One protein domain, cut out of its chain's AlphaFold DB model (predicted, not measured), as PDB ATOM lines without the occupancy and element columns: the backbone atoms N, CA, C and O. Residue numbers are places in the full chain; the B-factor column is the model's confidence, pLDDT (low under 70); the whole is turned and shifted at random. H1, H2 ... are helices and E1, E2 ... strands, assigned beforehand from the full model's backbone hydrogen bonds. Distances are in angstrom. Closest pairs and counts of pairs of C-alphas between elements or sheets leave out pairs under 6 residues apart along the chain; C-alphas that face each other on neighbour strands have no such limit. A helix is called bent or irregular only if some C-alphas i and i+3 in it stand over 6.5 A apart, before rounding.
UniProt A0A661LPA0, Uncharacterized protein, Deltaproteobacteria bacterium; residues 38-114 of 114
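AT A GLANCE: This is residues 38 to 114 of the 114 residues of an uncharacterized protein of Deltaproteobacteria bacterium (UniProt A0A661LPA0). A strongly twisted, curled sheet of five strands wraps part of the way into a barrel that stays open, with a long unnamed link, residues 60 to 75, running across its open side; one helix, H1, begins beside E5 and E4 and sticks out with residues 107 to 114 as a free arm. E1 is sharply bent, one half pairing with E4 and the other with E2. The printed part has 77 residues with five named strands and then one named helix, in the order E1 E2 E3 E4 E5 H1; the sheet's order is E3, E2, E1, E4, E5, all antiparallel, and the class is mixed, helices and strands. The whole is compact, with a radius of gyration of the C-alphas of 12.8 A, and spans 40 by 28 by 19 A, the arm adding to its length.

HOW THE PARTS SIT: E1, residues 38 to 47, bends by 85 degrees at residue 44. Its pairing is staggered: residues 38 to 42 pair with E4, residues 76 to 84, and residues 43 to 47 with E2, residues 50 to 53. E1 and E2 form a hairpin, with N 44 and O 52 at 2.8 A. E2 and E3, residues 56 to 59, form another, at 156 degrees between their directions, with N 56 and O 53 at 2.7 A. E1 E2 E3 are a meander, each strand the antiparallel neighbour of the one before. With E4 they make a Greek key, in which E1 is also the antiparallel neighbour of the fourth strand; N 79 and O 39 are 2.8 A apart. E4 and E5, residues 87 to 94, form a hairpin at 148 degrees, with N 78 and O 94 at 2.8 A. E5 bends by 56 degrees at residue 91. E3 and E5 are the edge strands. E2 is apart from E4 and from E5. H1, residues 101 to 112, is on the sheet but only grazes it, with residues 101 to 106; the closest C-alphas of E5 and H1 are those of Glu 92 and Val 102, 6.6 A apart. In H1, 7 of 8 O i to N i+4 pairs are within hydrogen-bond range.

IN THESE COORDINATES: E1 begins at C-alpha 38, (1.813, -21.006, 47.089), and is 21.6 A long. E2 measures 9.9 A and E3 9.6 A. E4 is 25.7 A long, from C-alpha 76 at (2.644, -7.640, 47.459). E5 is 21.0 A long. H1, 16.9 A long, ends at C-alpha 112, (-10.553, -36.461, 37.204).

THE WHOLE: The C-alphas of Gly 74 and Asn 114 are the two farthest apart, at 40.9 A. Without residues 107 to 114, which stand free, the body spans 29 by 27 by 19 A. The printed part has no cut. The link from E3 to E4 is long, with 16 residues. The mean pLDDT of the printed part is 81.3; residues 55, 57, 59 to 64 and 113 to 114 are under 70.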
ATOM      1  N   THR A  38       1.968 -22.458  47.175       89.75
ATOM      2  CA  THR A  38       1.813 -21.006  47.089       89.75
ATOM      3  C   THR A  38       2.943 -20.325  47.856       89.75
ATOM      4  O   THR A  38       3.366 -20.811  48.906       89.75
ATOM      5  N   ILE A  39       3.448 -19.213  47.328       88.44
ATOM      6  CA  ILE A  39       4.379 -18.312  48.014       88.44
ATOM      7  C   ILE A  39       3.828 -16.890  47.956       88.44
ATOM      8  O   ILE A  39       3.368 -16.456  46.906       88.44
ATOM      9  N   THR A  40       3.880 -16.167  49.070       90.69
ATOM     10  CA  THR A  40       3.438 -14.771  49.165       90.69
ATOM     11  C   THR A  40       4.619 -13.912  49.587       90.69
ATOM     12  O   THR A  40       5.355 -14.312  50.487       90.69
ATOM     13  N   GLY A  41       4.792 -12.750  48.959       88.88
ATOM     14  CA  GLY A  41       5.880 -11.828  49.287       88.88
ATOM     15  C   GLY A  41       5.785 -10.495  48.551       88.88
ATOM     16  O   GLY A  41       4.868 -10.287  47.751       88.88
ATOM     17  N   GLU A  42       6.715  -9.586  48.830       90.50
ATOM     18  CA  GLU A  42       6.813  -8.288  48.157       90.50
ATOM     19  C   GLU A  42       7.811  -8.335  46.994       90.50
ATOM     20  O   GLU A  42       8.935  -8.830  47.128       90.50
ATOM     21  N   ILE A  43       7.423  -7.781  45.843       89.56
ATOM     22  CA  ILE A  43       8.310  -7.650  44.690       89.56
ATOM     23  C   ILE A  43       9.377  -6.595  44.979       89.56
ATOM     24  O   ILE A  43       9.147  -5.394  44.928       89.56
ATOM     25  N   THR A  44      10.605  -7.046  45.177       86.31
ATOM     26  CA  THR A  44      11.764  -6.168  45.390       86.31
ATOM     27  C   THR A  44      12.466  -5.779  44.085       86.31
ATOM     28  O   THR A  44      13.159  -4.759  44.035       86.31
ATOM     29  N   ASN A  45      12.306  -6.571  43.018       84.00
ATOM     30  CA  ASN A  45      12.909  -6.316  41.709       84.00
ATOM     31  C   ASN A  45      12.194  -7.083  40.587       84.00
ATOM     32  O   ASN A  45      11.768  -8.217  40.811       84.00
ATOM     33  N   ILE A  46      12.158  -6.493  39.391       82.69
ATOM     34  CA  ILE A  46      11.697  -7.110  38.142       82.69
ATOM     35  C   ILE A  46      12.757  -6.823  37.077       82.69
ATOM     36  O   ILE A  46      13.053  -5.663  36.786       82.69
ATOM     37  N   LYS A  47      13.368  -7.872  36.524       78.81
ATOM     38  CA  LYS A  47      14.379  -7.769  35.461       78.81
ATOM     39  C   LYS A  47      14.116  -8.811  34.386       78.81
ATOM     40  O   LYS A  47      14.531  -9.958  34.538       78.81
ATOM     41  N   GLY A  48      13.454  -8.407  33.304       75.94
ATOM     42  CA  GLY A  48      13.040  -9.333  32.251       75.94
ATOM     43  C   GLY A  48      12.219 -10.474  32.851       75.94
ATOM     44  O   GLY A  48      11.175 -10.228  33.434       75.94
ATOM     45  N   MET A  49      12.754 -11.694  32.781       71.94
ATOM     46  CA  MET A  49      12.121 -12.941  33.234       71.94
ATOM     47  C   MET A  49      12.466 -13.296  34.703       71.94
ATOM     48  O   MET A  49      12.479 -14.453  35.106       71.94
ATOM     49  N   VAL A  50      12.860 -12.324  35.528       72.00
ATOM     50  CA  VAL A  50      13.246 -12.567  36.931       72.00
ATOM     51  C   VAL A  50      12.501 -11.612  37.850       72.00
ATOM     52  O   VAL A  50      12.588 -10.394  37.690       72.00
ATOM     53  N   ILE A  51      11.818 -12.166  38.852       81.12
ATOM     54  CA  ILE A  51      11.138 -11.446  39.935       81.12
ATOM     55  C   ILE A  51      11.873 -11.815  41.220       81.12
ATOM     56  O   ILE A  51      12.253 -12.961  41.439       81.12
ATOM     57  N   THR A  52      12.129 -10.848  42.089       82.38
ATOM     58  CA  THR A  52      12.715 -11.122  43.409       82.38
ATOM     59  C   THR A  52      11.673 -10.832  44.477       82.38
ATOM     60  O   THR A  52      11.288  -9.675  44.627       82.38
ATOM     61  N   LEU A  53      11.243 -11.854  45.222       83.25
ATOM     62  CA  LEU A  53      10.303 -11.726  46.342       83.25
ATOM     63  C   LEU A  53      11.048 -11.790  47.673       83.25
ATOM     64  O   LEU A  53      11.714 -12.788  47.917       83.25
ATOM     65  N   ASP A  54      10.954 -10.776  48.533       81.19
ATOM     66  CA  ASP A  54      11.531 -10.793  49.896       81.19
ATOM     67  C   ASP A  54      12.985 -11.319  49.970       81.19
ATOM     68  O   ASP A  54      13.343 -12.115  50.838       81.19
ATOM     69  N   LYS A  55      13.847 -10.911  49.025       66.44
ATOM     70  CA  LYS A  55      15.237 -11.404  48.835       66.44
ATOM     71  C   LYS A  55      15.372 -12.851  48.324       66.44
ATOM     72  O   LYS A  55      16.480 -13.271  47.991       66.44
ATOM     73  N   THR A  56      14.277 -13.586  48.171       74.31
ATOM     74  CA  THR A  56      14.211 -14.838  47.408       74.31
ATOM     75  C   THR A  56      14.161 -14.522  45.915       74.31
ATOM     76  O   THR A  56      13.213 -13.919  45.413       74.31
ATOM     77  N   LYS A  57      15.191 -14.934  45.172       69.62
ATOM     78  CA  LYS A  57      15.200 -14.792  43.711       69.62
ATOM     79  C   LYS A  57      14.303 -15.858  43.093       69.62
ATOM     80  O   LYS A  57      14.537 -17.050  43.290       69.62
ATOM     81  N   ILE A  58      13.300 -15.415  42.348       73.56
ATOM     82  CA  ILE A  58      12.401 -16.269  41.585       73.56
ATOM     83  C   ILE A  58      12.762 -16.135  40.110       73.56
ATOM     84  O   ILE A  58      12.579 -15.091  39.483       73.56
ATOM     85  N   PHE A  59      13.310 -17.218  39.574       63.84
ATOM     86  CA  PHE A  59      13.529 -17.373  38.148       63.84
ATOM     87  C   PHE A  59      12.306 -18.074  37.571       63.84
ATOM     88  O   PHE A  59      11.973 -19.174  38.012       63.84
ATOM     89  N   TYR A  60      11.656 -17.439  36.607       62.81
ATOM     90  CA  TYR A  60      10.595 -18.039  35.811       62.81
ATOM     91  C   TYR A  60      10.939 -17.750  34.357       62.81
ATOM     92  O   TYR A  60      11.331 -16.633  34.039       62.81
ATOM     93  N   PRO A  61      10.849 -18.694  33.427       53.66
ATOM     94  CA  PRO A  61      10.844 -18.287  32.044       53.66
ATOM     95  C   PRO A  61       9.529 -17.523  31.768       53.66
ATOM     96  O   PRO A  61       8.468 -18.001  32.139       53.66
ATOM     97  N   ALA A  62       9.550 -16.353  31.114       49.69
ATOM     98  CA  ALA A  62       8.337 -15.605  30.722       49.69
ATOM     99  C   ALA A  62       7.366 -16.389  29.815       49.69
ATOM    100  O   ALA A  62       6.258 -15.941  29.568       49.69
ATOM    101  N   ILE A  63       7.772 -17.564  29.331       50.44
ATOM    102  CA  ILE A  63       6.906 -18.497  28.602       50.44
ATOM    103  C   ILE A  63       5.974 -19.260  29.571       50.44
ATOM    104  O   ILE A  63       4.961 -19.799  29.146       50.44
ATOM    105  N   GLU A  64       6.304 -19.317  30.866       62.38
ATOM    106  CA  GLU A  64       5.573 -20.097  31.876       62.38
ATOM    107  C   GLU A  64       4.572 -19.273  32.693       62.38
ATOM    108  O   GLU A  64       3.644 -19.853  33.252       62.38
ATOM    109  N   ILE A  65       4.721 -17.947  32.775       75.56
ATOM    110  CA  ILE A  65       3.838 -17.120  33.599       75.56
ATOM    111  C   ILE A  65       3.670 -15.709  33.044       75.56
ATOM    112  O   ILE A  65       4.649 -15.026  32.737       75.56
ATOM    113  N   ASP A  66       2.414 -15.280  32.959       81.38
ATOM    114  CA  ASP A  66       2.052 -13.908  32.629       81.38
ATOM    115  C   ASP A  66       2.206 -13.010  33.865       81.38
ATOM    116  O   ASP A  66       1.761 -13.360  34.966       81.38
ATOM    117  N   ILE A  67       2.869 -11.867  33.695       84.62
ATOM    118  CA  ILE A  67       3.073 -10.894  34.772       84.62
ATOM    119  C   ILE A  67       2.048  -9.788  34.565       84.62
ATOM    120  O   ILE A  67       2.202  -8.995  33.637       84.62
ATOM    121  N   PRO A  68       1.027  -9.684  35.422       88.31
ATOM    122  CA  PRO A  68       0.016  -8.662  35.235       88.31
ATOM    123  C   PRO A  68       0.599  -7.265  35.491       88.31
ATOM    124  O   PRO A  68       1.446  -7.095  36.369       88.31
ATOM    125  N   ASP A  69       0.085  -6.247  34.797       89.56
ATOM    126  CA  ASP A  69       0.614  -4.868  34.832       89.56
ATOM    127  C   ASP A  69       0.701  -4.251  36.239       89.56
ATOM    128  O   ASP A  69       1.506  -3.359  36.498       89.56
ATOM    129  N   TRP A  70      -0.127  -4.722  37.174       91.81
ATOM    130  CA  TRP A  70      -0.131  -4.253  38.560       91.81
ATOM    131  C   TRP A  70       0.993  -4.868  39.414       91.81
ATOM    132  O   TRP A  70       1.298  -4.341  40.488       91.81
ATOM    133  N   ALA A  71       1.611  -5.969  38.975       90.38
ATOM    134  CA  ALA A  71       2.680  -6.667  39.686       90.38
ATOM    135  C   ALA A  71       4.027  -5.961  39.473       90.38
ATOM    136  O   ALA A  71       4.941  -6.485  38.843       90.38
ATOM    137  N   ILE A  72       4.138  -4.750  40.016       90.25
ATOM    138  CA  ILE A  72       5.322  -3.885  39.953       90.25
ATOM    139  C   ILE A  72       6.180  -3.986  41.223       90.25
ATOM    140  O   ILE A  72       5.787  -4.581  42.225       90.25
ATOM    141  N   LYS A  73       7.368  -3.369  41.217       90.19
ATOM    142  CA  LYS A  73       8.210  -3.260  42.419       90.19
ATOM    143  C   LYS A  73       7.441  -2.590  43.571       90.19
ATOM    144  O   LYS A  73       6.849  -1.533  43.382       90.19
ATOM    145  N   GLY A  74       7.495  -3.194  44.755       89.62
ATOM    146  CA  GLY A  74       6.750  -2.812  45.957       89.62
ATOM    147  C   GLY A  74       5.374  -3.475  46.068       89.62
ATOM    148  O   GLY A  74       4.760  -3.431  47.131       89.62
ATOM    149  N   ALA A  75       4.873  -4.115  45.005       91.94
ATOM    150  CA  ALA A  75       3.608  -4.831  45.071       91.94
ATOM    151  C   ALA A  75       3.758  -6.111  45.898       91.94
ATOM    152  O   ALA A  75       4.698  -6.892  45.717       91.94
ATOM    153  N   LYS A  76       2.786  -6.357  46.776       92.81
ATOM    154  CA  LYS A  76       2.644  -7.640  47.459       92.81
ATOM    155  C   LYS A  76       1.880  -8.597  46.553       92.81
ATOM    156  O   LYS A  76       0.802  -8.253  46.073       92.81
ATOM    157  N   VAL A  77       2.420  -9.790  46.343       92.88
ATOM    158  CA  VAL A  77       1.864 -10.800  45.435       92.88
ATOM    159  C   VAL A  77       1.790 -12.161  46.103       92.88
ATOM    160  O   VAL A  77       2.528 -12.444  47.046       92.88
ATOM    161  N   SER A  78       0.914 -13.018  45.589       92.12
ATOM    162  CA  SER A  78       0.942 -14.457  45.840       92.12
ATOM    163  C   SER A  78       1.123 -15.196  44.518       92.12
ATOM    164  O   SER A  78       0.467 -14.873  43.534       92.12
ATOM    165  N   MET A  79       2.022 -16.176  44.493       89.81
ATOM    166  CA  MET A  79       2.360 -16.957  43.305       89.81
ATOM    167  C   MET A  79       2.107 -18.439  43.548       89.81
ATOM    168  O   MET A  79       2.514 -18.970  44.588       89.81
ATOM    169  N   SER A  80       1.480 -19.112  42.587       89.75
ATOM    170  CA  SER A  80       1.337 -20.568  42.588       89.75
ATOM    171  C   SER A  80       2.494 -21.215  41.826       89.75
ATOM    172  O   SER A  80       2.958 -20.698  40.807       89.75
ATOM    173  N   TYR A  81       3.006 -22.329  42.346       86.75
ATOM    174  CA  TYR A  81       4.114 -23.055  41.731       86.75
ATOM    175  C   TYR A  81       4.106 -24.534  42.102       86.75
ATOM    176  O   TYR A  81       3.578 -24.919  43.141       86.75
ATOM    177  N   TYR A  82       4.762 -25.364  41.302       84.19
ATOM    178  CA  TYR A  82       5.081 -26.745  41.666       84.19
ATOM    179  C   TYR A  82       6.583 -26.999  41.538       84.19
ATOM    180  O   TYR A  82       7.319 -26.196  40.957       84.19
ATOM    181  N   ILE A  83       7.053 -28.101  42.125       82.19
ATOM    182  CA  ILE A  83       8.451 -28.522  42.021       82.19
ATOM    183  C   ILE A  83       8.524 -29.799  41.200       82.19
ATOM    184  O   ILE A  83       7.955 -30.813  41.587       82.19
ATOM    185  N   LYS A  84       9.311 -29.773  40.124       79.19
ATOM    186  CA  LYS A  84       9.653 -30.957  39.333       79.19
ATOM    187  C   LYS A  84      11.143 -30.947  39.037       79.19
ATOM    188  O   LYS A  84      11.697 -29.935  38.615       79.19
ATOM    189  N   ASN A  85      11.824 -32.058  39.309       81.62
ATOM    190  CA  ASN A  85      13.277 -32.182  39.126       81.62
ATOM    191  C   ASN A  85      14.073 -31.047  39.805       81.62
ATOM    192  O   ASN A  85      14.971 -30.463  39.203       81.62
ATOM    193  N   TYR A  86      13.708 -30.696  41.047       77.38
ATOM    194  CA  TYR A  86      14.307 -29.603  41.840       77.38
ATOM    195  C   TYR A  86      14.142 -28.186  41.262       77.38
ATOM    196  O   TYR A  86      14.635 -27.227  41.855       77.38
ATOM    197  N   LYS A  87      13.417 -28.032  40.150       77.88
ATOM    198  CA  LYS A  87      13.069 -26.739  39.561       77.88
ATOM    199  C   LYS A  87      11.666 -26.332  39.995       77.88
ATOM    200  O   LYS A  87      10.781 -27.182  40.091       77.88
ATOM    201  N   LYS A  88      11.489 -25.041  40.276       81.06
ATOM    202  CA  LYS A  88      10.177 -24.434  40.511       81.06
ATOM    203  C   LYS A  88       9.628 -23.947  39.179       81.06
ATOM    204  O   LYS A  88      10.346 -23.266  38.457       81.06
ATOM    205  N   TYR A  89       8.378 -24.277  38.916       80.81
ATOM    206  CA  TYR A  89       7.632 -23.826  37.749       80.81
ATOM    207  C   TYR A  89       6.420 -23.068  38.265       80.81
ATOM    208  O   TYR A  89       5.698 -23.581  39.127       80.81
ATOM    209  N   TYR A  90       6.251 -21.843  37.794       84.94
ATOM    210  CA  TYR A  90       5.261 -20.901  38.303       84.94
ATOM    211  C   TYR A  90       4.107 -20.795  37.314       84.94
ATOM    212  O   TYR A  90       4.352 -20.818  36.116       84.94
ATOM    213  N   TYR A  91       2.877 -20.685  37.813       84.38
ATOM    214  CA  TYR A  91       1.680 -20.715  36.964       84.38
ATOM    215  C   TYR A  91       0.899 -19.407  36.947       84.38
ATOM    216  O   TYR A  91       0.359 -19.021  35.919       84.38
ATOM    217  N   GLU A  92       0.779 -18.745  38.096       88.69
ATOM    218  CA  GLU A  92      -0.132 -17.611  38.238       88.69
ATOM    219  C   GLU A  92       0.348 -16.660  39.340       88.69
ATOM    220  O   GLU A  92       0.827 -17.106  40.390       88.69
ATOM    221  N   ILE A  93       0.219 -15.353  39.090       91.00
ATOM    222  CA  ILE A  93       0.451 -14.261  40.045       91.00
ATOM    223  C   ILE A  93      -0.898 -13.601  40.343       91.00
ATOM    224  O   ILE A  93      -1.572 -13.128  39.433       91.00
ATOM    225  N   VAL A  94      -1.262 -13.518  41.621       92.94
ATOM    226  CA  VAL A  94      -2.503 -12.877  42.095       92.94
ATOM    227  C   VAL A  94      -2.223 -11.961  43.283       92.94
ATOM    228  O   VAL A  94      -1.150 -12.037  43.904       92.94
ATOM    229  N   LYS A  95      -3.171 -11.088  43.641       94.44
ATOM    230  CA  LYS A  95      -3.040 -10.315  44.882       94.44
ATOM    231  C   LYS A  95      -3.207 -11.236  46.099       94.44
ATOM    232  O   LYS A  95      -3.895 -12.251  46.029       94.44
ATOM    233  N   PRO A  96      -2.597 -10.910  47.252       92.94
ATOM    234  CA  PRO A  96      -2.789 -11.685  48.470       92.94
ATOM    235  C   PRO A  96      -4.272 -11.809  48.835       92.94
ATOM    236  O   PRO A  96      -4.955 -10.801  48.994       92.94
ATOM    237  N   GLY A  97      -4.745 -13.047  48.984       89.88
ATOM    238  CA  GLY A  97      -6.141 -13.355  49.304       89.88
ATOM    239  C   GLY A  97      -7.061 -13.539  48.092       89.88
ATOM    240  O   GLY A  97      -8.201 -13.946  48.283       89.88
ATOM    241  N   GLU A  98      -6.591 -13.288  46.867       93.38
ATOM    242  CA  GLU A  98      -7.328 -13.656  45.654       93.38
ATOM    243  C   GLU A  98      -7.203 -15.157  45.352       93.38
ATOM    244  O   GLU A  98      -6.231 -15.818  45.732       93.38
ATOM    245  N   ASN A  99      -8.202 -15.692  44.649       91.25
ATOM    246  CA  ASN A  99      -8.227 -17.092  44.239       91.25
ATOM    247  C   ASN A  99      -7.336 -17.329  43.017       91.25
ATOM    248  O   ASN A  99      -7.307 -16.523  42.087       91.25
ATOM    249  N   PHE A 100      -6.666 -18.480  43.009       89.50
ATOM    250  CA  PHE A 100      -5.820 -18.929  41.908       89.50
ATOM    251  C   PHE A 100      -6.635 -19.758  40.910       89.50
ATOM    252  O   PHE A 100      -6.911 -20.935  41.162       89.50
ATOM    253  N   LYS A 101      -6.996 -19.178  39.763       87.19
ATOM    254  CA  LYS A 101      -7.848 -19.843  38.761       87.19
ATOM    255  C   LYS A 101      -7.125 -20.991  38.060       87.19
ATOM    256  O   LYS A 101      -7.722 -22.037  37.785       87.19
ATOM    257  N   VAL A 102      -5.834 -20.807  37.772       82.00
ATOM    258  CA  VAL A 102      -5.019 -21.814  37.074       82.00
ATOM    259  C   VAL A 102      -4.746 -22.989  38.006       82.00
ATOM    260  O   VAL A 102      -4.904 -24.143  37.614       82.00
ATOM    261  N   LYS A 103      -4.430 -22.703  39.275       80.81
ATOM    262  CA  LYS A 103      -4.250 -23.735  40.306       80.81
ATOM    263  C   LYS A 103      -5.498 -24.600  40.470       80.81
ATOM    264  O   LYS A 103      -5.380 -25.820  40.444       80.81
ATOM    265  N   GLU A 104      -6.670 -23.982  40.619       81.81
ATOM    266  CA  GLU A 104      -7.940 -24.708  40.765       81.81
ATOM    267  C   GLU A 104      -8.228 -25.616  39.567       81.81
ATOM    268  O   GLU A 104      -8.771 -26.705  39.735       81.81
ATOM    269  N   THR A 105      -7.862 -25.179  38.363       83.81
ATOM    270  CA  THR A 105      -8.064 -25.961  37.140       83.81
ATOM    271  C   THR A 105      -7.143 -27.178  37.098       83.81
ATOM    272  O   THR A 105      -7.636 -28.292  36.943       83.81
ATOM    273  N   ILE A 106      -5.845 -27.008  37.366       80.25
ATOM    274  CA  ILE A 106      -4.886 -28.126  37.408       80.25
ATOM    275  C   ILE A 106      -5.238 -29.126  38.529       80.25
ATOM    276  O   ILE A 106      -5.173 -30.344  38.349       80.25
ATOM    277  N   GLU A 107      -5.638 -28.637  39.705       81.25
ATOM    278  CA  GLU A 107      -6.061 -29.495  40.822       81.25
ATOM    279  C   GLU A 107      -7.371 -30.250  40.538       81.25
ATOM    280  O   GLU A 107      -7.598 -31.311  41.122       81.25
ATOM    281  N   ARG A 108      -8.235 -29.731  39.658       82.50
ATOM    282  CA  ARG A 108      -9.457 -30.413  39.209       82.50
ATOM    283  C   ARG A 108      -9.140 -31.499  38.186       82.50
ATOM    284  O   ARG A 108      -9.515 -32.646  38.397       82.50
ATOM    285  N   GLU A 109      -8.384 -31.163  37.145       79.25
ATOM    286  CA  GLU A 109      -7.995 -32.097  36.078       79.25
ATOM    287  C   GLU A 109      -7.192 -33.286  36.625       79.25
ATOM    288  O   GLU A 109      -7.437 -34.435  36.265       79.25
ATOM    289  N   SER A 110      -6.284 -33.040  37.575       75.94
ATOM    290  CA  SER A 110      -5.524 -34.112  38.236       75.94
ATOM    291  C   SER A 110      -6.383 -35.052  39.088       75.94
ATOM    292  O   SER A 110      -5.988 -36.197  39.300       75.94
ATOM    293  N   LYS A 111      -7.549 -34.608  39.575       73.94
ATOM    294  CA  LYS A 111      -8.499 -35.466  40.299       73.94
ATOM    295  C   LYS A 111      -9.396 -36.269  39.367       73.94
ATOM    296  O   LYS A 111      -9.801 -37.350  39.752       73.94
ATOM    297  N   GLU A 112      -9.723 -35.749  38.188       73.88
ATOM    298  CA  GLU A 112     -10.553 -36.461  37.204       73.88
ATOM    299  C   GLU A 112      -9.783 -37.583  36.486       73.88
ATOM    300  O   GLU A 112     -10.386 -38.526  35.979       73.88
ATOM    301  N   LEU A 113      -8.451 -37.491  36.456       59.50
ATOM    302  CA  LEU A 113      -7.557 -38.480  35.846       59.50
ATOM    303  C   LEU A 113      -7.169 -39.647  36.777       59.50
ATOM    304  O   LEU A 113      -6.502 -40.573  36.312       59.50
ATOM    305  N   ASN A 114      -7.551 -39.603  38.059       51.28
ATOM    306  CA  ASN A 114      -7.255 -40.625  39.075       51.28
ATOM    307  C   ASN A 114      -8.538 -41.254  39.624       51.28
ATOM    308  O   ASN A 114      -8.485 -42.458  39.962       51.28
TER     309      ASN A 114